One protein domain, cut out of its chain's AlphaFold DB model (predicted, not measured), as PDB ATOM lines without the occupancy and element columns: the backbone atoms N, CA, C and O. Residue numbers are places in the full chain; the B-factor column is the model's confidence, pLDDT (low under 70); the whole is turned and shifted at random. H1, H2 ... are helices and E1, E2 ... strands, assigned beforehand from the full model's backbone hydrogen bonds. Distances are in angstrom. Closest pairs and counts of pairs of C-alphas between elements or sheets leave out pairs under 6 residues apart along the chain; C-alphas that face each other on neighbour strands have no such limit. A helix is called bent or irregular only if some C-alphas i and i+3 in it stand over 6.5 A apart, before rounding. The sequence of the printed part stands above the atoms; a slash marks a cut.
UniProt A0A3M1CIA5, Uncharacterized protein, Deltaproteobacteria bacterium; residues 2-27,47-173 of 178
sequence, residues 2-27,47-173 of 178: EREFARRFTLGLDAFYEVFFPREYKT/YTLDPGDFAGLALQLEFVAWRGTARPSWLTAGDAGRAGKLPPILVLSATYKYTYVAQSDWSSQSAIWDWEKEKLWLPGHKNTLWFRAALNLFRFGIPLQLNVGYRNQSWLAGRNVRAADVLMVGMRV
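AT A GLANCE: This is residues 2 to 27 and 47 to 173 of the 178 residues of an uncharacterized protein of Deltaproteobacteria bacterium (UniProt A0A3M1CIA5). The body is one long antiparallel sheet of six strands, E1, E4, E5, E6, E7 and E8, a twisted wall curled into an open trough, with H2 and the loops near it beyond one end of the strands and H3 beyond the other. A small two-stranded ribbon, E2 and E3, bends away from the H3 end of E1 and E4, short H1 lies at the other end of E1, and no named helix covers a face of the sheet. The 153 printed residues hold three named helices and eight named strands, in the order H1 E1 E2 E3 E4 H2 E5 H3 E6 E7 E8; the large sheet has the order E1 E4 E5 E6 E7 E8, and the class is mixed, helices and strands. The whole is only just loose, close to extended, with a radius of gyration of the C-alphas of 22.2 A, and its outline is a rod of 74 by 34 by 26 A.

IN THESE COORDINATES: H1 is residues 2 to 5, with C-alpha 2 at (86.480, -34.339, 28.653). E1, residues 9 to 17, is 26.6 A long from first to last C-alpha. E2 is residues 23 to 26 and E3 residues 47 to 49, the two separated by the cut. E4, residues 54 to 66, is 36.3 A long and begins with C-alpha 54 at (56.379, -19.487, 47.853). H2 is residues 80 to 84. E5, residues 90 to 101, is 34.9 A long. H3, residues 111 to 120, is 15.2 A long and only just irregular: C-alphas 115 and 118 are 6.8 A apart. E6, residues 124 to 136, is 38.4 A long; E7, residues 145 to 152, 22.9 A; and E8, residues 166 to 172, 19.1 A, ending with C-alpha 172 at (85.209, -8.531, 48.174).

HOW THE PARTS SIT: In the large sheet E1 and E8 are the edge strands, and from edge to edge the strands' lines turn by 63 degrees and the way across it by 72 degrees. E1 and E4 are antiparallel at 165 degrees, with N 12 and O 60 2.8 A apart, within hydrogen-bond range. E4 and E5 are antiparallel at 170 degrees, with N 59 and O 96 at 2.8 A. E5 and E6 are antiparallel at 166 degrees, with N 95 and O 130 at 2.8 A. E6, E7 and E8 form a meander, each strand the antiparallel neighbour of the one before. E6 and E7 are a hairpin at 160 degrees, with N 133 and O 148 at 2.8 A; E7 and E8 are a hairpin at 166 degrees, with N 149 and O 168 at 2.8 A. E2 and E3 are antiparallel at 149 degrees, with N 25 and O 47 at 2.8 A, and both are apart from the six strands of the large sheet. H1 is not on the large sheet, with 2 pairs of C-alphas within 10 A; H2 and H3 are not on it either, with 0 such pairs each. In H2 every O i to N i+4 pair is within hydrogen-bond range, in H3 2 of 6 are, beside 1 of 7 O i to N i+3 pairs, and H1 is too short for an O i to N i+4 pair.

THE WHOLE: The two C-alphas farthest apart are those of Gly 78 and Ile 112, at 73.9 A. Residues 28 to 46 are not printed, and C-alphas 27 and 47 are 6.5 A apart across the cut. The links E4 to H2 and E7 to E8 are long, 13 residues each. The mean pLDDT of the printed part is 78.6; it is under 70 at residues 2 to 7, 17 to 27, 47 to 53, 104 to 122 and 161 to 162.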
ATOM      1  N   GLU A   2      87.675 -34.263  27.777       39.72
ATOM      2  CA  GLU A   2      86.480 -34.339  28.653       39.72
ATOM      3  C   GLU A   2      86.739 -34.121  30.157       39.72
ATOM      4  O   GLU A   2      85.994 -33.396  30.813       39.72
ATOM      5  N   ARG A   3      87.833 -34.667  30.715       47.66
ATOM      6  CA  ARG A   3      88.173 -34.509  32.150       47.66
ATOM      7  C   ARG A   3      88.443 -33.064  32.580       47.66
ATOM      8  O   ARG A   3      88.285 -32.738  33.754       47.66
ATOM      9  N   GLU A   4      88.896 -32.212  31.666       55.16
ATOM     10  CA  GLU A   4      89.184 -30.814  31.983       55.16
ATOM     11  C   GLU A   4      87.928 -29.944  31.876       55.16
ATOM     12  O   GLU A   4      87.732 -29.053  32.701       55.16
ATOM     13  N   PHE A   5      87.049 -30.262  30.922       51.22
ATOM     14  CA  PHE A   5      85.732 -29.645  30.781       51.22
ATOM     15  C   PHE A   5      84.851 -29.912  32.011       51.22
ATOM     16  O   PHE A   5      84.346 -28.972  32.619       51.22
ATOM     17  N   ALA A   6      84.786 -31.169  32.471       53.03
ATOM     18  CA  ALA A   6      84.040 -31.545  33.677       53.03
ATOM     19  C   ALA A   6      84.556 -30.863  34.964       53.03
ATOM     20  O   ALA A   6      83.804 -30.681  35.913       53.03
ATOM     21  N   ARG A   7      85.829 -30.440  35.010       59.16
ATOM     22  CA  ARG A   7      86.406 -29.687  36.144       59.16
ATOM     23  C   ARG A   7      86.079 -28.192  36.136       59.16
ATOM     24  O   ARG A   7      86.419 -27.498  37.093       59.16
ATOM     25  N   ARG A   8      85.520 -27.680  35.041       70.06
ATOM     26  CA  ARG A   8      85.278 -26.248  34.808       70.06
ATOM     27  C   ARG A   8      83.797 -25.911  34.725       70.06
ATOM     28  O   ARG A   8      83.473 -24.751  34.508       70.06
ATOM     29  N   PHE A   9      82.927 -26.896  34.882       75.88
ATOM     30  CA  PHE A   9      81.491 -26.738  34.768       75.88
ATOM     31  C   PHE A   9      80.814 -27.402  35.961       75.88
ATOM     32  O   PHE A   9      81.159 -28.521  36.336       75.88
ATOM     33  N   THR A  10      79.877 -26.702  36.585       81.69
ATOM     34  CA  THR A  10      79.066 -27.211  37.690       81.69
ATOM     35  C   THR A  10      77.602 -26.951  37.378       81.69
ATOM     36  O   THR A  10      77.227 -25.843  36.994       81.69
ATOM     37  N   LEU A  11      76.791 -27.993  37.535       81.88
ATOM     38  CA  LEU A  11      75.344 -27.961  37.394       81.88
ATOM     39  C   LEU A  11      74.739 -28.239  38.771       81.88
ATOM     40  O   LEU A  11      75.047 -29.264  39.376       81.88
ATOM     41  N   GLY A  12      73.903 -27.327  39.252       74.88
ATOM     42  CA  GLY A  12      73.143 -27.465  40.488       74.88
ATOM     43  C   GLY A  12      71.649 -27.382  40.208       74.88
ATOM     44  O   GLY A  12      71.216 -26.602  39.358       74.88
ATOM     45  N   LEU A  13      70.867 -28.186  40.920       71.19
ATOM     46  CA  LEU A  13      69.412 -28.115  40.931       71.19
ATOM     47  C   LEU A  13      68.967 -28.056  42.388       71.19
ATOM     48  O   LEU A  13      69.217 -28.996  43.139       71.19
ATOM     49  N   ASP A  14      68.287 -26.976  42.751       75.25
ATOM     50  CA  ASP A  14      67.774 -26.752  44.096       75.25
ATOM     51  C   ASP A  14      66.247 -26.668  44.057       75.25
ATOM     52  O   ASP A  14      65.667 -25.915  43.270       75.25
ATOM     53  N   ALA A  15      65.588 -27.421  44.932       73.44
ATOM     54  CA  ALA A  15      64.176 -27.238  45.240       73.44
ATOM     55  C   ALA A  15      64.057 -26.469  46.552       73.44
ATOM     56  O   ALA A  15      64.803 -26.731  47.496       73.44
ATOM     57  N   PHE A  16      63.131 -25.516  46.614       78.12
ATOM     58  CA  PHE A  16      62.932 -24.726  47.821       78.12
ATOM     59  C   PHE A  16      61.454 -24.536  48.138       78.12
ATOM     60  O   PHE A  16      60.594 -24.471  47.255       78.12
ATOM     61  N   TYR A  17      61.201 -24.409  49.433       68.38
ATOM     62  CA  TYR A  17      59.917 -24.075  50.019       68.38
ATOM     63  C   TYR A  17      60.182 -23.101  51.165       68.38
ATOM     64  O   TYR A  17      61.008 -23.381  52.039       68.38
ATOM     65  N   GLU A  18      59.554 -21.930  51.129       64.06
ATOM     66  CA  GLU A  18      59.762 -20.906  52.152       64.06
ATOM     67  C   GLU A  18      58.754 -21.110  53.294       64.06
ATOM     68  O   GLU A  18      57.605 -20.676  53.226       64.06
ATOM     69  N   VAL A  19      59.203 -21.775  54.367       54.56
ATOM     70  CA  VAL A  19      58.455 -21.865  55.632       54.56
ATOM     71  C   VAL A  19      58.641 -20.552  56.394       54.56
ATOM     72  O   VAL A  19      59.476 -20.446  57.292       54.56
ATOM     73  N   PHE A  20      57.918 -19.506  56.006       54.50
ATOM     74  CA  PHE A  20      57.786 -18.330  56.864       54.50
ATOM     75  C   PHE A  20      56.719 -18.588  57.924       54.50
ATOM     76  O   PHE A  20      55.716 -19.224  57.643       54.50
ATOM     77  N   PHE A  21      56.913 -18.085  59.144       51.84
ATOM     78  CA  PHE A  21      55.787 -17.875  60.059       51.84
ATOM     79  C   PHE A  21      54.861 -16.814  59.445       51.84
ATOM     80  O   PHE A  21      55.399 -15.915  58.785       51.84
ATOM     81  N   PRO A  22      53.532 -16.877  59.661       59.03
ATOM     82  CA  PRO A  22      52.614 -15.867  59.149       59.03
ATOM     83  C   PRO A  22      53.123 -14.478  59.528       59.03
ATOM     84  O   PRO A  22      53.484 -14.229  60.684       59.03
ATOM     85  N   ARG A  23      53.236 -13.593  58.540       55.44
ATOM     86  CA  ARG A  23      53.682 -12.217  58.758       55.44
ATOM     87  C   ARG A  23      52.678 -11.271  58.145       55.44
ATOM     88  O   ARG A  23      52.398 -11.341  56.952       55.44
ATOM     89  N   GLU A  24      52.207 -10.367  58.982       61.72
ATOM     90  CA  GLU A  24      51.405  -9.233  58.574       61.72
ATOM     91  C   GLU A  24      52.339  -8.099  58.137       61.72
ATOM     92  O   GLU A  24      53.255  -7.694  58.862       61.72
ATOM     93  N   TYR A  25      52.130  -7.599  56.928       58.97
ATOM     94  CA  TYR A  25      52.880  -6.491  56.359       58.97
ATOM     95  C   TYR A  25      51.952  -5.302  56.169       58.97
ATOM     96  O   TYR A  25      50.801  -5.452  55.773       58.97
ATOM     97  N   LYS A  26      52.479  -4.097  56.406       61.28
ATOM     98  CA  LYS A  26      51.788  -2.869  56.009       61.28
ATOM     99  C   LYS A  26      51.842  -2.739  54.495       61.28
ATOM    100  O   LYS A  26      52.928  -2.831  53.910       61.28
ATOM    101  N   THR A  27      50.697  -2.488  53.876       55.91
ATOM    102  CA  THR A  27      50.615  -2.234  52.440       55.91
ATOM    103  C   THR A  27      51.464  -1.004  52.102       55.91
ATOM    104  O   THR A  27      51.277   0.058  52.702       55.91
ATOM    105  N   TYR A  47      48.345  -6.735  54.759       57.09
ATOM    106  CA  TYR A  47      48.220  -8.026  54.080       57.09
ATOM    107  C   TYR A  47      49.035  -9.096  54.795       57.09
ATOM    108  O   TYR A  47      50.105  -8.804  55.344       57.09
ATOM    109  N   THR A  48      48.552 -10.335  54.763       55.53
ATOM    110  CA  THR A  48      49.220 -11.466  55.406       55.53
ATOM    111  C   THR A  48      49.836 -12.348  54.330       55.53
ATOM    112  O   THR A  48      49.199 -12.663  53.329       55.53
ATOM    113  N   LEU A  49      51.107 -12.706  54.504       54.94
ATOM    114  CA  LEU A  49      51.719 -13.785  53.729       54.94
ATOM    115  C   LEU A  49      51.688 -15.046  54.578       54.94
ATOM    116  O   LEU A  49      52.258 -15.049  55.681       54.94
ATOM    117  N   ASP A  50      51.061 -16.093  54.056       55.12
ATOM    118  CA  ASP A  50      50.939 -17.353  54.763       55.12
ATOM    119  C   ASP A  50      52.181 -18.242  54.559       55.12
ATOM    120  O   ASP A  50      52.888 -18.161  53.540       55.12
ATOM    121  N   PRO A  51      52.502 -19.100  55.548       46.38
ATOM    122  CA  PRO A  51      53.512 -20.139  55.402       46.38
ATOM    123  C   PRO A  51      53.218 -20.990  54.165       46.38
ATOM    124  O   PRO A  51      52.178 -21.640  54.089       46.38
ATOM    125  N   GLY A  52      54.151 -21.043  53.214       55.72
ATOM    126  CA  GLY A  52      53.985 -21.853  52.008       55.72
ATOM    127  C   GLY A  52      53.503 -21.128  50.763       55.72
ATOM    128  O   GLY A  52      53.353 -21.776  49.725       55.72
ATOM    129  N   ASP A  53      53.372 -19.804  50.821       63.09
ATOM    130  CA  ASP A  53      53.008 -18.995  49.659       63.09
ATOM    131  C   ASP A  53      54.079 -18.973  48.564       63.09
ATOM    132  O   ASP A  53      53.789 -18.582  47.437       63.09
ATOM    133  N   PHE A  54      55.307 -19.422  48.844       71.38
ATOM    134  CA  PHE A  54      56.379 -19.487  47.853       71.38
ATOM    135  C   PHE A  54      57.025 -20.869  47.796       71.38
ATOM    136  O   PHE A  54      57.675 -21.332  48.735       71.38
ATOM    137  N   ALA A  55      56.915 -21.495  46.628       81.19
ATOM    138  CA  ALA A  55      57.576 -22.752  46.305       81.19
ATOM    139  C   ALA A  55      58.241 -22.643  44.936       81.19
ATOM    140  O   ALA A  55      57.778 -21.901  44.063       81.19
ATOM    141  N   GLY A  56      59.326 -23.373  44.705       86.25
ATOM    142  CA  GLY A  56      59.950 -23.316  43.396       86.25
ATOM    143  C   GLY A  56      61.167 -24.192  43.201       86.25
ATOM    144  O   GLY A  56      61.567 -24.978  44.059       86.25
ATOM    145  N   LEU A  57      61.750 -24.018  42.020       87.56
ATOM    146  CA  LEU A  57      62.938 -24.718  41.563       87.56
ATOM    147  C   LEU A  57      63.945 -23.697  41.044       87.56
ATOM    148  O   LEU A  57      63.572 -22.729  40.371       87.56
ATOM    149  N   ALA A  58      65.217 -23.923  41.337       90.19
ATOM    150  CA  ALA A  58      66.326 -23.160  40.801       90.19
ATOM    151  C   ALA A  58      67.312 -24.097  40.102       90.19
ATOM    152  O   ALA A  58      67.781 -25.073  40.677       90.19
ATOM    153  N   LEU A  59      67.635 -23.781  38.855       91.56
ATOM    154  CA  LEU A  59      68.698 -24.410  38.090       91.56
ATOM    155  C   LEU A  59      69.882 -23.452  38.058       91.56
ATOM    156  O   LEU A  59      69.746 -22.326  37.573       91.56
ATOM    157  N   GLN A  60      71.036 -23.888  38.543       92.50
ATOM    158  CA  GLN A  60      72.260 -23.103  38.550       92.50
ATOM    159  C   GLN A  60      73.325 -23.753  37.670       92.50
ATOM    160  O   GLN A  60      73.612 -24.943  37.759       92.50
ATOM    161  N   LEU A  61      73.942 -22.924  36.842       91.94
ATOM    162  CA  LEU A  61      75.079 -23.241  36.002       91.94
ATOM    163  C   LEU A  61      76.241 -22.372  36.449       91.94
ATOM    164  O   LEU A  61      76.114 -21.149  36.507       91.94
ATOM    165  N   GLU A  62      77.379 -22.987  36.731       92.62
ATOM    166  CA  GLU A  62      78.628 -22.283  36.988       92.62
ATOM    167  C   GLU A  62      79.703 -22.775  36.024       92.62
ATOM    168  O   GLU A  62      79.865 -23.974  35.791       92.62
ATOM    169  N   PHE A  63      80.436 -21.831  35.448       90.69
ATOM    170  CA  PHE A  63      81.460 -22.083  34.456       90.69
ATOM    171  C   PHE A  63      82.728 -21.285  34.755       90.69
ATOM    172  O   PHE A  63      82.729 -20.056  34.858       90.69
ATOM    173  N   VAL A  64      83.850 -21.993  34.830       92.81
ATOM    174  CA  VAL A  64      85.184 -21.408  34.945       92.81
ATOM    175  C   VAL A  64      85.669 -21.013  33.553       92.81
ATOM    176  O   VAL A  64      86.340 -21.789  32.867       92.81
ATOM    177  N   ALA A  65      85.349 -19.783  33.155       91.38
ATOM    178  CA  ALA A  65      85.727 -19.237  31.855       91.38
ATOM    179  C   ALA A  65      87.240 -19.054  31.718       91.38
ATOM    180  O   ALA A  65      87.814 -19.344  30.668       91.38
ATOM    181  N   TRP A  66      87.912 -18.629  32.791       91.44
ATOM    182  CA  TRP A  66      89.359 -18.463  32.772       91.44
ATOM    183  C   TRP A  66      89.985 -18.776  34.124       91.44
ATOM    184  O   TRP A  66      89.841 -18.043  35.097       91.44
ATOM    185  N   ARG A  67      90.745 -19.874  34.185       88.56
ATOM    186  CA  ARG A  67      91.523 -20.220  35.381       88.56
ATOM    187  C   ARG A  67      92.788 -19.366  35.513       88.56
ATOM    188  O   ARG A  67      93.109 -18.955  36.622       88.56
ATOM    189  N   GLY A  68      93.469 -19.129  34.389       86.75
ATOM    190  CA  GLY A  68      94.751 -18.431  34.237       86.75
ATOM    191  C   GLY A  68      95.911 -18.962  35.085       86.75
ATOM    192  O   GLY A  68      95.788 -19.936  35.837       86.75
ATOM    193  N   THR A  69      97.081 -18.352  34.903       87.88
ATOM    194  CA  THR A  69      98.323 -18.777  35.558       87.88
ATOM    195  C   THR A  69      98.321 -18.347  37.018       87.88
ATOM    196  O   THR A  69      97.897 -17.246  37.355       87.88
ATOM    197  N   ALA A  70      98.762 -19.237  37.902       88.19
ATOM    198  CA  ALA A  70      98.928 -18.912  39.309       88.19
ATOM    199  C   ALA A  70     100.400 -18.622  39.580       88.19
ATOM    200  O   ALA A  70     101.250 -19.471  39.306       88.19
ATOM    201  N   ARG A  71     100.695 -17.434  40.108       86.75
ATOM    202  CA  ARG A  71     102.051 -17.071  40.519       86.75
ATOM    203  C   ARG A  71     102.185 -17.228  42.032       86.75
ATOM    204  O   ARG A  71     101.278 -16.807  42.757       86.75
ATOM    205  N   PRO A  72     103.291 -17.810  42.522       88.38
ATOM    206  CA  PRO A  72     103.620 -17.721  43.933       88.38
ATOM    207  C   PRO A  72     103.670 -16.249  44.339       88.38
ATOM    208  O   PRO A  72     104.277 -15.425  43.656       88.38
ATOM    209  N   SER A  73     102.972 -15.906  45.412       88.50
ATOM    210  CA  SER A  73     102.861 -14.531  45.892       88.50
ATOM    211  C   SER A  73     102.841 -14.513  47.413       88.50
ATOM    212  O   SER A  73     102.855 -15.563  48.062       88.50
ATOM    213  N   TRP A  74     102.774 -13.321  48.000       88.31
ATOM    214  CA  TRP A  74     102.633 -13.165  49.445       88.31
ATOM    215  C   TRP A  74     101.350 -13.826  49.984       88.31
ATOM    216  O   TRP A  74     101.375 -14.386  51.075       88.31
ATOM    217  N   LEU A  75     100.275 -13.893  49.184       85.12
ATOM    218  CA  LEU A  75      99.045 -14.624  49.532       85.12
ATOM    219  C   LEU A  75      99.268 -16.132  49.704       85.12
ATOM    220  O   LEU A  75      98.509 -16.799  50.402       85.12
ATOM    221  N   THR A  76     100.292 -16.685  49.053       87.69
ATOM    222  CA  THR A  76     100.614 -18.116  49.093       87.69
ATOM    223  C   THR A  76     101.914 -18.394  49.837       87.69
ATOM    224  O   THR A  76     102.390 -19.525  49.793       87.69
ATOM    225  N   ALA A  77     102.493 -17.392  50.511       87.75
ATOM    226  CA  ALA A  77     103.819 -17.461  51.131       87.75
ATOM    227  C   ALA A  77     104.922 -17.955  50.167       87.75
ATOM    228  O   ALA A  77     105.820 -18.688  50.565       87.75
ATOM    229  N   GLY A  78     104.824 -17.608  48.877       88.00
ATOM    230  CA  GLY A  78     105.784 -18.047  47.857       88.00
ATOM    231  C   GLY A  78     105.667 -19.522  47.438       88.00
ATOM    232  O   GLY A  78     106.458 -19.981  46.620       88.00
ATOM    233  N   ASP A  79     104.664 -20.261  47.920       90.44
ATOM    234  CA  ASP A  79     104.448 -21.670  47.573       90.44
ATOM    235  C   ASP A  79     103.652 -21.807  46.257       90.44
ATOM    236  O   ASP A  79     102.510 -21.340  46.137       90.44
ATOM    237  N   ALA A  80     104.253 -22.471  45.262       87.69
ATOM    238  CA  ALA A  80     103.649 -22.732  43.954       87.69
ATOM    239  C   ALA A  80     102.483 -23.737  44.006       87.69
ATOM    240  O   ALA A  80     101.499 -23.595  43.273       87.69
ATOM    241  N   GLY A  81     102.549 -24.728  44.898       88.00
ATOM    242  CA  GLY A  81     101.476 -25.693  45.124       88.00
ATOM    243  C   GLY A  81     100.239 -25.032  45.729       88.00
ATOM    244  O   GLY A  81      99.114 -25.303  45.296       88.00
ATOM    245  N   ARG A  82     100.426 -24.099  46.671       87.62
ATOM    246  CA  ARG A  82      99.330 -23.264  47.203       87.62
ATOM    247  C   ARG A  82      98.780 -22.310  46.148       87.62
ATOM    248  O   ARG A  82      97.562 -22.183  46.039       87.62
ATOM    249  N   ALA A  83      99.641 -21.710  45.323       87.38
ATOM    250  CA  ALA A  83      99.206 -20.851  44.223       87.38
ATOM    251  C   ALA A  83      98.281 -21.591  43.242       87.38
ATOM    252  O   ALA A  83      97.233 -21.067  42.858       87.38
ATOM    253  N   GLY A  84      98.585 -22.849  42.904       86.38
ATOM    254  CA  GLY A  84      97.745 -23.671  42.025       86.38
ATOM    255  C   GLY A  84      96.303 -23.882  42.522       86.38
ATOM    256  O   GLY A  84      95.388 -24.034  41.694       86.38
ATOM    257  N   LYS A  85      96.100 -23.835  43.848       88.56
ATOM    258  CA  LYS A  85      94.808 -24.008  44.539       88.56
ATOM    259  C   LYS A  85      93.977 -22.728  44.641       88.56
ATOM    260  O   LYS A  85      92.809 -22.814  45.005       88.56
ATOM    261  N   LEU A  86      94.540 -21.565  44.312       89.81
ATOM    262  CA  LEU A  86      93.794 -20.308  44.347       89.81
ATOM    263  C   LEU A  86      92.594 -20.336  43.383       89.81
ATOM    264  O   LEU A  86      92.673 -21.001  42.335       89.81
ATOM    265  N   PRO A  87      91.510 -19.593  43.686       89.88
ATOM    266  CA  PRO A  87      90.337 -19.514  42.823       89.88
ATOM    267  C   PRO A  87      90.696 -19.130  41.380       89.88
ATOM    268  O   PRO A  87      91.697 -18.440  41.158       89.88
ATOM    269  N   PRO A  88      89.938 -19.600  40.378       91.81
ATOM    270  CA  PRO A  88      90.128 -19.187  38.988       91.81
ATOM    271  C   PRO A  88      89.858 -17.689  38.802       91.81
ATOM    272  O   PRO A  88      89.059 -17.112  39.534       91.81
ATOM    273  N   ILE A  89      90.499 -17.074  37.805       93.56
ATOM    274  CA  ILE A  89      90.387 -15.628  37.566       93.56
ATOM    275  C   ILE A  89      88.981 -15.212  37.149       93.56
ATOM    276  O   ILE A  89      88.478 -14.257  37.712       93.56
ATOM    277  N   LEU A  90      88.334 -15.904  36.214       93.94
ATOM    278  CA  LEU A  90      86.981 -15.566  35.773       93.94
ATOM    279  C   LEU A  90      86.048 -16.757  35.954       93.94
ATOM    280  O   LEU A  90      86.261 -17.820  35.362       93.94
ATOM    281  N   VAL A  91      84.998 -16.536  36.739       94.38
ATOM    282  CA  VAL A  91      83.869 -17.453  36.897       94.38
ATOM    283  C   VAL A  91      82.617 -16.756  36.404       94.38
ATOM    284  O   VAL A  91      82.354 -15.609  36.763       94.38
ATOM    285  N   LEU A  92      81.851 -17.453  35.578       95.06
ATOM    286  CA  LEU A  92      80.548 -17.025  35.105       95.06
ATOM    287  C   LEU A  92      79.501 -17.955  35.704       95.06
ATOM    288  O   LEU A  92      79.707 -19.166  35.748       95.06
ATOM    289  N   SER A  93      78.375 -17.411  36.139       94.81
ATOM    290  CA  SER A  93      77.245 -18.216  36.586       94.81
ATOM    291  C   SER A  93      75.948 -17.719  35.974       94.81
ATOM    292  O   SER A  93      75.721 -16.509  35.905       94.81
ATOM    293  N   ALA A  94      75.086 -18.652  35.599       95.38
ATOM    294  CA  ALA A  94      73.719 -18.391  35.192       95.38
ATOM    295  C   ALA A  94      72.775 -19.199  36.084       95.38
ATOM    296  O   ALA A  94      72.985 -20.389  36.298       95.38
ATOM    297  N   THR A  95      71.728 -18.571  36.596       95.12
ATOM    298  CA  THR A  95      70.701 -19.233  37.394       95.12
ATOM    299  C   THR A  95      69.345 -18.923  36.799       95.12
ATOM    300  O   THR A  95      69.025 -17.761  36.557       95.12
ATOM    301  N   TYR A  96      68.532 -19.947  36.600       94.31
ATOM    302  CA  TYR A  96      67.112 -19.793  36.342       94.31
ATOM    303  C   TYR A  96      66.345 -20.237  37.580       94.31
ATOM    304  O   TYR A  96      66.558 -21.340  38.071       94.31
ATOM    305  N   LYS A  97      65.455 -19.389  38.085       92.50
ATOM    306  CA  LYS A  97      64.582 -19.704  39.211       92.50
ATOM    307  C   LYS A  97      63.129 -19.511  38.813       92.50
ATOM    308  O   LYS A  97      62.725 -18.395  38.480       92.50
ATOM    309  N   TYR A  98      62.353 -20.578  38.929       90.81
ATOM    310  CA  TYR A  98      60.901 -20.527  38.928       90.81
ATOM    311  C   TYR A  98      60.412 -20.394  40.369       90.81
ATOM    312  O   TYR A  98      60.918 -21.061  41.271       90.81
ATOM    313  N   THR A  99      59.449 -19.515  40.619       87.12
ATOM    314  CA  THR A  99      58.782 -19.421  41.921       87.12
ATOM    315  C   THR A  99      57.290 -19.295  41.700       87.12
ATOM    316  O   THR A  99      56.842 -18.319  41.101       87.12
ATOM    317  N   TYR A 100      56.549 -20.271  42.196       86.25
ATOM    318  CA  TYR A 100      55.110 -20.203  42.362       86.25
ATOM    319  C   TYR A 100      54.778 -19.295  43.546       86.25
ATOM    320  O   TYR A 100      55.496 -19.304  44.546       86.25
ATOM    321  N   VAL A 101      53.725 -18.498  43.394       79.88
ATOM    322  CA  VAL A 101      53.190 -17.613  44.429       79.88
ATOM    323  C   VAL A 101      51.753 -18.042  44.685       79.88
ATOM    324  O   VAL A 101      50.930 -17.947  43.774       79.88
ATOM    325  N   ALA A 102      51.458 -18.556  45.874       74.75
ATOM    326  CA  ALA A 102      50.093 -18.901  46.245       74.75
ATOM    327  C   ALA A 102      49.251 -17.631  46.455       74.75
ATOM    328  O   ALA A 102      49.745 -16.505  46.367       74.75
ATOM    329  N   GLN A 103      47.948 -17.818  46.640       70.56
ATOM    330  CA  GLN A 103      47.045 -16.715  46.934       70.56
ATOM    331  C   GLN A 103      47.304 -16.242  48.363       70.56
ATOM    332  O   GLN A 103      47.181 -17.033  49.289       70.56
ATOM    333  N   SER A 104      47.659 -14.969  48.515       62.16
ATOM    334  CA  SER A 104      47.779 -14.329  49.824       62.16
ATOM    335  C   SER A 104      46.420 -13.800  50.266       62.16
ATOM    336  O   SER A 104      45.712 -13.201  49.451       62.16
ATOM    337  N   ASP A 105      46.085 -14.001  51.537       62.19
ATOM    338  CA  ASP A 105      44.856 -13.494  52.146       62.19
ATOM    339  C   ASP A 105      45.009 -12.005  52.527       62.19
ATOM    340  O   ASP A 105      46.038 -11.569  53.064       62.19
ATOM    341  N   TRP A 106      43.996 -11.195  52.214       55.72
ATOM    342  CA  TRP A 106      44.004  -9.743  52.414       55.72
ATOM    343  C   TRP A 106      42.878  -9.333  53.354       55.72
ATOM    344  O   TRP A 106      41.716  -9.335  52.961       55.72
ATOM    345  N   SER A 107      43.220  -8.847  54.545       54.62
ATOM    346  CA  SER A 107      42.242  -8.237  55.447       54.62
ATOM    347  C   SER A 107      41.963  -6.780  55.054       54.62
ATOM    348  O   SER A 107      42.873  -5.944  55.078       54.62
ATOM    349  N   SER A 108      40.711  -6.439  54.744       54.28
ATOM    350  CA  SER A 108      40.267  -5.054  54.528       54.28
ATOM    351  C   SER A 108      39.192  -4.646  55.537       54.28
ATOM    352  O   SER A 108      38.425  -5.463  56.029       54.28
ATOM    353  N   GLN A 109      39.089  -3.344  55.825       56.25
ATOM    354  CA  GLN A 109      37.965  -2.790  56.592       56.25
ATOM    355  C   GLN A 109      36.663  -2.701  55.769       56.25
ATOM    356  O   GLN A 109      35.628  -2.275  56.283       56.25
ATOM    357  N   SER A 110      36.697  -3.070  54.485       53.56
ATOM    358  CA  SER A 110      35.551  -3.045  53.578       53.56
ATOM    359  C   SER A 110      35.030  -4.455  53.307       53.56
ATOM    360  O   SER A 110      35.684  -5.235  52.626       53.56
ATOM    361  N   ALA A 111      33.795  -4.746  53.723       59.00
ATOM    362  CA  ALA A 111      33.142  -6.037  53.463       59.00
ATOM    363  C   ALA A 111      32.983  -6.373  51.959       59.00
ATOM    364  O   ALA A 111      32.804  -7.531  51.590       59.00
ATOM    365  N   ILE A 112      33.047  -5.369  51.074       57.09
ATOM    366  CA  ILE A 112      32.992  -5.562  49.614       57.09
ATOM    367  C   ILE A 112      34.317  -6.140  49.084       57.09
ATOM    368  O   ILE A 112      34.327  -6.871  48.092       57.09
ATOM    369  N   TRP A 113      35.439  -5.822  49.734       55.72
ATOM    370  CA  TRP A 113      36.763  -6.291  49.329       55.72
ATOM    371  C   TRP A 113      36.898  -7.805  49.507       55.72
ATOM    372  O   TRP A 113      37.211  -8.498  48.532       55.72
ATOM    373  N   ASP A 114      36.557  -8.290  50.702       55.06
ATOM    374  CA  ASP A 114      36.630  -9.706  51.077       55.06
ATOM    375  C   ASP A 114      35.742 -10.579  50.167       55.06
ATOM    376  O   ASP A 114      36.102 -11.693  49.802       55.06
ATOM    377  N   TRP A 115      34.586 -10.070  49.719       54.09
ATOM    378  CA  TRP A 115      33.647 -10.863  48.914       54.09
ATOM    379  C   TRP A 115      33.934 -10.862  47.399       54.09
ATOM    380  O   TRP A 115      33.745 -11.881  46.718       54.09
ATOM    381  N   GLU A 116      34.361  -9.724  46.837       57.69
ATOM    382  CA  GLU A 116      34.423  -9.532  45.377       57.69
ATOM    383  C   GLU A 116      35.832  -9.378  44.802       57.69
ATOM    384  O   GLU A 116      36.053  -9.713  43.633       57.69
ATOM    385  N   LYS A 117      36.780  -8.827  45.567       55.50
ATOM    386  CA  LYS A 117      38.074  -8.375  45.031       55.50
ATOM    387  C   LYS A 117      39.234  -9.284  45.399       55.50
ATOM    388  O   LYS A 117      40.169  -9.373  44.604       55.50
ATOM    389  N   GLU A 118      39.132 -10.033  46.491       54.44
ATOM    390  CA  GLU A 118      40.108 -11.069  46.844       54.44
ATOM    391  C   GLU A 118      40.278 -12.105  45.712       54.44
ATOM    392  O   GLU A 118      41.390 -12.449  45.325       54.44
ATOM    393  N   LYS A 119      39.175 -12.468  45.037       57.69
ATOM    394  CA  LYS A 119      39.163 -13.374  43.867       57.69
ATOM    395  C   LYS A 119      40.010 -12.894  42.680       57.69
ATOM    396  O   LYS A 119      40.254 -13.662  41.750       57.69
ATOM    397  N   LEU A 120      40.426 -11.626  42.665       56.94
ATOM    398  CA  LEU A 120      41.281 -11.053  41.621       56.94
ATOM    399  C   LEU A 120      42.775 -11.264  41.920       56.94
ATOM    400  O   LEU A 120      43.587 -11.226  40.992       56.94
ATOM    401  N   TRP A 121      43.127 -11.573  43.171       60.22
ATOM    402  CA  TRP A 121      44.460 -11.990  43.611       60.22
ATOM    403  C   TRP A 121      44.663 -13.494  43.439       60.22
ATOM    404  O   TRP A 121      44.864 -14.254  44.376       60.22
ATOM    405  N   LEU A 122      44.615 -13.939  42.184       67.19
ATOM    406  CA  LEU A 122      44.863 -15.339  41.850       67.19
ATOM    407  C   LEU A 122      46.343 -15.705  42.047       67.19
ATOM    408  O   LEU A 122      47.211 -14.843  41.855       67.19
ATOM    409  N   PRO A 123      46.651 -16.990  42.297       72.75
ATOM    410  CA  PRO A 123      48.020 -17.469  42.349       72.75
ATOM    411  C   PRO A 123      48.855 -17.023  41.146       72.75
ATOM    412  O   PRO A 123      48.400 -16.977  39.992       72.75
ATOM    413  N   GLY A 124      50.096 -16.665  41.440       80.06
ATOM    414  CA  GLY A 124      51.047 -16.098  40.507       80.06
ATOM    415  C   GLY A 124      52.272 -16.976  40.303       80.06
ATOM    416  O   GLY A 124      52.438 -18.046  40.884       80.06
ATOM    417  N   HIS A 125      53.172 -16.494  39.458       84.31
ATOM    418  CA  HIS A 125      54.521 -17.029  39.386       84.31
ATOM    419  C   HIS A 125      55.493 -15.961  38.900       84.31
ATOM    420  O   HIS A 125      55.128 -15.047  38.156       84.31
ATOM    421  N   LYS A 126      56.756 -16.111  39.291       85.75
ATOM    422  CA  LYS A 126      57.867 -15.294  38.808       85.75
ATOM    423  C   LYS A 126      58.964 -16.176  38.236       85.75
ATOM    424  O   LYS A 126      59.362 -17.175  38.837       85.75
ATOM    425  N   ASN A 127      59.477 -15.740  37.096       87.75
ATOM    426  CA  ASN A 127      60.641 -16.305  36.441       87.75
ATOM    427  C   ASN A 127      61.809 -15.355  36.692       87.75
ATOM    428  O   ASN A 127      61.712 -14.159  36.432       87.75
ATOM    429  N   THR A 128      62.894 -15.856  37.270       91.06
ATOM    430  CA  THR A 128      64.077 -15.048  37.572       91.06
ATOM    431  C   THR A 128      65.282 -15.643  36.872       91.06
ATOM    432  O   THR A 128      65.680 -16.766  37.167       91.06
ATOM    433  N   LEU A 129      65.881 -14.867  35.980       94.62
ATOM    434  CA  LEU A 129      67.179 -15.153  35.395       94.62
ATOM    435  C   LEU A 129      68.232 -14.361  36.161       94.62
ATOM    436  O   LEU A 129      68.068 -13.167  36.406       94.62
ATOM    437  N   TRP A 130      69.316 -15.009  36.558       94.81
ATOM    438  CA  TRP A 130      70.427 -14.351  37.223       94.81
ATOM    439  C   TRP A 130      71.721 -14.681  36.517       94.81
ATOM    440  O   TRP A 130      72.108 -15.839  36.435       94.81
ATOM    441  N   PHE A 131      72.412 -13.654  36.056       96.31
ATOM    442  CA  PHE A 131      73.742 -13.777  35.489       96.31
ATOM    443  C   PHE A 131      74.731 -13.144  36.450       96.31
ATOM    444  O   PHE A 131      74.459 -12.079  37.003       96.31
ATOM    445  N   ARG A 132      75.876 -13.783  36.673       96.25
ATOM    446  CA  ARG A 132      76.968 -13.193  37.446       96.25
ATOM    447  C   ARG A 132      78.304 -13.495  36.795       96.25
ATOM    448  O   ARG A 132      78.513 -14.576  36.253       96.25
ATOM    449  N   ALA A 133      79.206 -12.536  36.905       96.06
ATOM    450  CA  ALA A 133      80.607 -12.661  36.574       96.06
ATOM    451  C   ALA A 133      81.429 -12.284  37.807       96.06
ATOM    452  O   ALA A 133      81.232 -11.215  38.392       96.06
ATOM    453  N   ALA A 134      82.339 -13.167  38.196       95.38
ATOM    454  CA  ALA A 134      83.271 -12.969  39.292       95.38
ATOM    455  C   ALA A 134      84.700 -12.957  38.745       95.38
ATOM    456  O   ALA A 134      85.155 -13.946  38.166       95.38
ATOM    457  N   LEU A 135      85.397 -11.841  38.947       95.31
ATOM    458  CA  LEU A 135      86.801 -11.653  38.616       95.31
ATOM    459  C   LEU A 135      87.644 -11.734  39.894       95.31
ATOM    460  O   LEU A 135      87.620 -10.825  40.720       95.31
ATOM    461  N   ASN A 136      88.408 -12.810  40.051       93.44
ATOM    462  CA  ASN A 136      89.295 -13.053  41.182       93.44
ATOM    463  C   ASN A 136      90.748 -12.739  40.809       93.44
ATOM    464  O   ASN A 136      91.332 -13.383  39.938       93.44
ATOM    465  N   LEU A 137      91.378 -11.810  41.523       92.62
ATOM    466  CA  LEU A 137      92.763 -11.406  41.259       92.62
ATOM    467  C   LEU A 137      93.788 -12.111  42.166       92.62
ATOM    468  O   LEU A 137      94.987 -11.837  42.091       92.62
ATOM    469  N   PHE A 138      93.342 -13.085  42.966       91.44
ATOM    470  CA  PHE A 138      94.187 -13.816  43.919       91.44
ATOM    471  C   PHE A 138      95.400 -14.476  43.260       91.44
ATOM    472  O   PHE A 138      96.494 -14.463  43.817       91.44
ATOM    473  N   ARG A 139      95.229 -15.018  42.048       90.62
ATOM    474  CA  ARG A 139      96.297 -15.685  41.281       90.62
ATOM    475  C   ARG A 139      97.444 -14.755  40.870       90.62
ATOM    476  O   ARG A 139      98.529 -15.249  40.564       90.62
ATOM    477  N   PHE A 140      97.213 -13.443  40.913       90.31
ATOM    478  CA  PHE A 140      98.211 -12.397  40.688       90.31
ATOM    479  C   PHE A 140      98.779 -11.814  41.991       90.31
ATOM    480  O   PHE A 140      99.560 -10.870  41.941       90.31
ATOM    481  N   GLY A 141      98.405 -12.354  43.155       87.44
ATOM    482  CA  GLY A 141      98.819 -11.819  44.453       87.44
ATOM    483  C   GLY A 141      97.990 -10.626  44.928       87.44
ATOM    484  O   GLY A 141      98.409  -9.933  45.849       87.44
ATOM    485  N   ILE A 142      96.827 -10.367  44.324       90.69
ATOM    486  CA  ILE A 142      95.941  -9.268  44.719       90.69
ATOM    487  C   ILE A 142      94.742  -9.861  45.480       90.69
ATOM    488  O   ILE A 142      93.993 -10.649  44.896       90.69
ATOM    489  N   PRO A 143      94.521  -9.516  46.763       91.38
ATOM    490  CA  PRO A 143      93.408 -10.008  47.575       91.38
ATOM    491  C   PRO A 143      92.108  -9.283  47.211       91.38
ATOM    492  O   PRO A 143      91.486  -8.638  48.045       91.38
ATOM    493  N   LEU A 144      91.704  -9.352  45.947       93.00
ATOM    494  CA  LEU A 144      90.523  -8.662  45.451       93.00
ATOM    495  C   LEU A 144      89.711  -9.586  44.553       93.00
ATOM    496  O   LEU A 144      90.233 -10.201  43.621       93.00
ATOM    497  N   GLN A 145      88.416  -9.630  44.829       94.12
ATOM    498  CA  GLN A 145      87.411 -10.217  43.968       94.12
ATOM    499  C   GLN A 145      86.396  -9.137  43.592       94.12
ATOM    500  O   GLN A 145      85.796  -8.511  44.464       94.12
ATOM    501  N   LEU A 146      86.187  -8.939  42.297       95.56
ATOM    502  CA  LEU A 146      85.160  -8.057  41.751       95.56
ATOM    503  C   LEU A 146      84.009  -8.909  41.235       95.56
ATOM    504  O   LEU A 146      84.239  -9.925  40.586       95.56
ATOM    505  N   ASN A 147      82.778  -8.504  41.512       94.75
ATOM    506  CA  ASN A 147      81.593  -9.218  41.070       94.75
ATOM    507  C   ASN A 147      80.632  -8.249  40.390       94.75
ATOM    508  O   ASN A 147      80.325  -7.184  40.927       94.75
ATOM    509  N   VAL A 148      80.119  -8.659  39.238       96.62
ATOM    510  CA  VAL A 148      78.996  -8.007  38.567       96.62
ATOM    511  C   VAL A 148      77.907  -9.048  38.396       96.62
ATOM    512  O   VAL A 148      78.165 -10.166  37.958       96.62
ATOM    513  N   GLY A 149      76.688  -8.703  38.777       95.81
ATOM    514  CA  GLY A 149      75.522  -9.552  38.643       95.81
ATOM    515  C   GLY A 149      74.375  -8.785  38.016       95.81
ATOM    516  O   GLY A 149      74.172  -7.616  38.315       95.81
ATOM    517  N   TYR A 150      73.596  -9.452  37.182       96.00
ATOM    518  CA  TYR A 150      72.374  -8.909  36.620       96.00
ATOM    519  C   TYR A 150      71.242  -9.905  36.825       96.00
ATOM    520  O   TYR A 150      71.281 -11.026  36.316       96.00
ATOM    521  N   ARG A 151      70.256  -9.507  37.625       92.75
ATOM    522  CA  ARG A 151      69.013 -10.247  37.808       92.75
ATOM    523  C   ARG A 151      67.980  -9.662  36.862       92.75
ATOM    524  O   ARG A 151      67.702  -8.471  36.941       92.75
ATOM    525  N   ASN A 152      67.395 -10.507  36.030       90.69
ATOM    526  CA  ASN A 152      66.315 -10.162  35.130       90.69
ATOM    527  C   ASN A 152      65.050 -10.942  35.502       90.69
ATOM    528  O   ASN A 152      65.093 -12.151  35.743       90.69
ATOM    529  N   GLN A 153      63.928 -10.240  35.553       84.94
ATOM    530  CA  GLN A 153      62.597 -10.820  35.723       84.94
ATOM    531  C   GLN A 153      61.631 -10.356  34.626       84.94
ATOM    532  O   GLN A 153      60.470 -10.751  34.636       84.94
ATOM    533  N   SER A 154      62.082  -9.493  33.711       82.31
ATOM    534  CA  SER A 154      61.258  -8.891  32.661       82.31
ATOM    535  C   SER A 154      61.239  -9.679  31.351       82.31
ATOM    536  O   SER A 154      60.263  -9.586  30.613       82.31
ATOM    537  N   TRP A 155      62.277 -10.465  31.047       85.50
ATOM    538  CA  TRP A 155      62.380 -11.204  29.779       85.50
ATOM    539  C   TRP A 155      61.440 -12.403  29.709       85.50
ATOM    540  O   TRP A 155      60.929 -12.729  28.640       85.50
ATOM    541  N   LEU A 156      61.211 -13.061  30.844       85.12
ATOM    542  CA  LEU A 156      60.248 -14.147  30.968       85.12
ATOM    543  C   LEU A 156      59.057 -13.627  31.758       85.12
ATOM    544  O   LEU A 156      59.189 -13.315  32.941       85.12
ATOM    545  N   ALA A 157      57.901 -13.540  31.099       77.44
ATOM    546  CA  ALA A 157      56.685 -13.054  31.731       77.44
ATOM    547  C   ALA A 157      56.378 -13.860  33.003       77.44
ATOM    548  O   ALA A 157      56.475 -15.088  33.021       77.44
ATOM    549  N   GLY A 158      56.035 -13.151  34.072       77.44
ATOM    550  CA  GLY A 158      55.404 -13.726  35.251       77.44
ATOM    551  C   GLY A 158      53.901 -13.464  35.236       77.44
ATOM    552  O   GLY A 158      53.388 -12.715  34.401       77.44
ATOM    553  N   ARG A 159      53.195 -14.040  36.205       77.50
ATOM    554  CA  ARG A 159      51.779 -13.759  36.459       77.50
ATOM    555  C   ARG A 159      51.626 -13.206  37.865       77.50
ATOM    556  O   ARG A 159      52.155 -13.800  38.797       77.50
ATOM    557  N   ASN A 160      50.887 -12.106  37.999       70.88
ATOM    558  CA  ASN A 160      50.524 -11.495  39.283       70.88
ATOM    559  C   ASN A 160      51.727 -11.120  40.178       70.88
ATOM    560  O   ASN A 160      51.601 -11.017  41.391       70.88
ATOM    561  N   VAL A 161      52.903 -10.887  39.577       68.25
ATOM    562  CA  VAL A 161      54.131 -10.446  40.259       68.25
ATOM    563  C   VAL A 161      54.849  -9.412  39.384       68.25
ATOM    564  O   VAL A 161      54.968  -9.618  38.174       68.25
ATOM    565  N   ARG A 162      55.361  -8.305  39.954       67.62
ATOM    566  CA  ARG A 162      56.201  -7.357  39.186       67.62
ATOM    567  C   ARG A 162      57.559  -7.973  38.888       67.62
ATOM    568  O   ARG A 162      58.243  -8.452  39.789       67.62
ATOM    569  N   ALA A 163      57.992  -7.813  37.647       71.00
ATOM    570  CA  ALA A 163      59.390  -7.935  37.284       71.00
ATOM    571  C   ALA A 163      60.235  -6.819  37.922       71.00
ATOM    572  O   ALA A 163      59.940  -5.634  37.753       71.00
ATOM    573  N   ALA A 164      61.304  -7.192  38.623       77.25
ATOM    574  CA  ALA A 164      62.317  -6.274  39.123       77.25
ATOM    575  C   ALA A 164      63.705  -6.675  38.611       77.25
ATOM    576  O   ALA A 164      64.339  -7.612  39.123       77.25
ATOM    577  N   ASP A 165      64.186  -5.907  37.638       83.81
ATOM    578  CA  ASP A 165      65.530  -6.050  37.096       83.81
ATOM    579  C   ASP A 165      66.530  -5.311  37.985       83.81
ATOM    580  O   ASP A 165      66.296  -4.175  38.401       83.81
ATOM    581  N   VAL A 166      67.639  -5.968  38.322       88.81
ATOM    582  CA  VAL A 166      68.621  -5.446  39.278       88.81
ATOM    583  C   VAL A 166      70.027  -5.672  38.758       88.81
ATOM    584  O   VAL A 166      70.438  -6.810  38.525       88.81
ATOM    585  N   LEU A 167      70.783  -4.582  38.653       93.31
ATOM    586  CA  LEU A 167      72.230  -4.617  38.495       93.31
ATOM    587  C   LEU A 167      72.885  -4.610  39.880       93.31
ATOM    588  O   LEU A 167      72.588  -3.768  40.724       93.31
ATOM    589  N   MET A 168      73.788  -5.553  40.104       92.94
ATOM    590  CA  MET A 168      74.596  -5.673  41.305       92.94
ATOM    591  C   MET A 168      76.057  -5.517  40.912       92.94
ATOM    592  O   MET A 168      76.559  -6.258  40.071       92.94
ATOM    593  N   VAL A 169      76.751  -4.591  41.556       94.38
ATOM    594  CA  VAL A 169      78.204  -4.464  41.459       94.38
ATOM    595  C   VAL A 169      78.745  -4.528  42.873       94.38
ATOM    596  O   VAL A 169      78.211  -3.891  43.778       94.38
ATOM    597  N   GLY A 170      79.774  -5.337  43.084       91.44
ATOM    598  CA  GLY A 170      80.353  -5.524  44.401       91.44
ATOM    599  C   GLY A 170      81.830  -5.858  44.328       91.44
ATOM    600  O   GLY A 170      82.328  -6.389  43.336       91.44
ATOM    601  N   MET A 171      82.520  -5.580  45.423       93.62
ATOM    602  CA  MET A 171      83.896  -5.995  45.636       93.62
ATOM    603  C   MET A 171      83.994  -6.771  46.945       93.62
ATOM    604  O   MET A 171      83.272  -6.495  47.902       93.62
ATOM    605  N   ARG A 172      84.883  -7.759  46.982       89.88
ATOM    606  CA  ARG A 172      85.209  -8.531  48.174       89.88
ATOM    607  C   ARG A 172      86.719  -8.540  48.343       89.88
ATOM    608  O   ARG A 172      87.448  -8.982  47.458       89.88
ATOM    609  N   VAL A 173      87.160  -8.088  49.508       87.69
ATOM    610  CA  VAL A 173      88.551  -8.165  49.951       87.69
ATOM    611  C   VAL A 173      88.583  -9.164  51.104       87.69
ATOM    612  O   VAL A 173      88.039  -8.861  52.168       87.69
TER     613      VAL A 173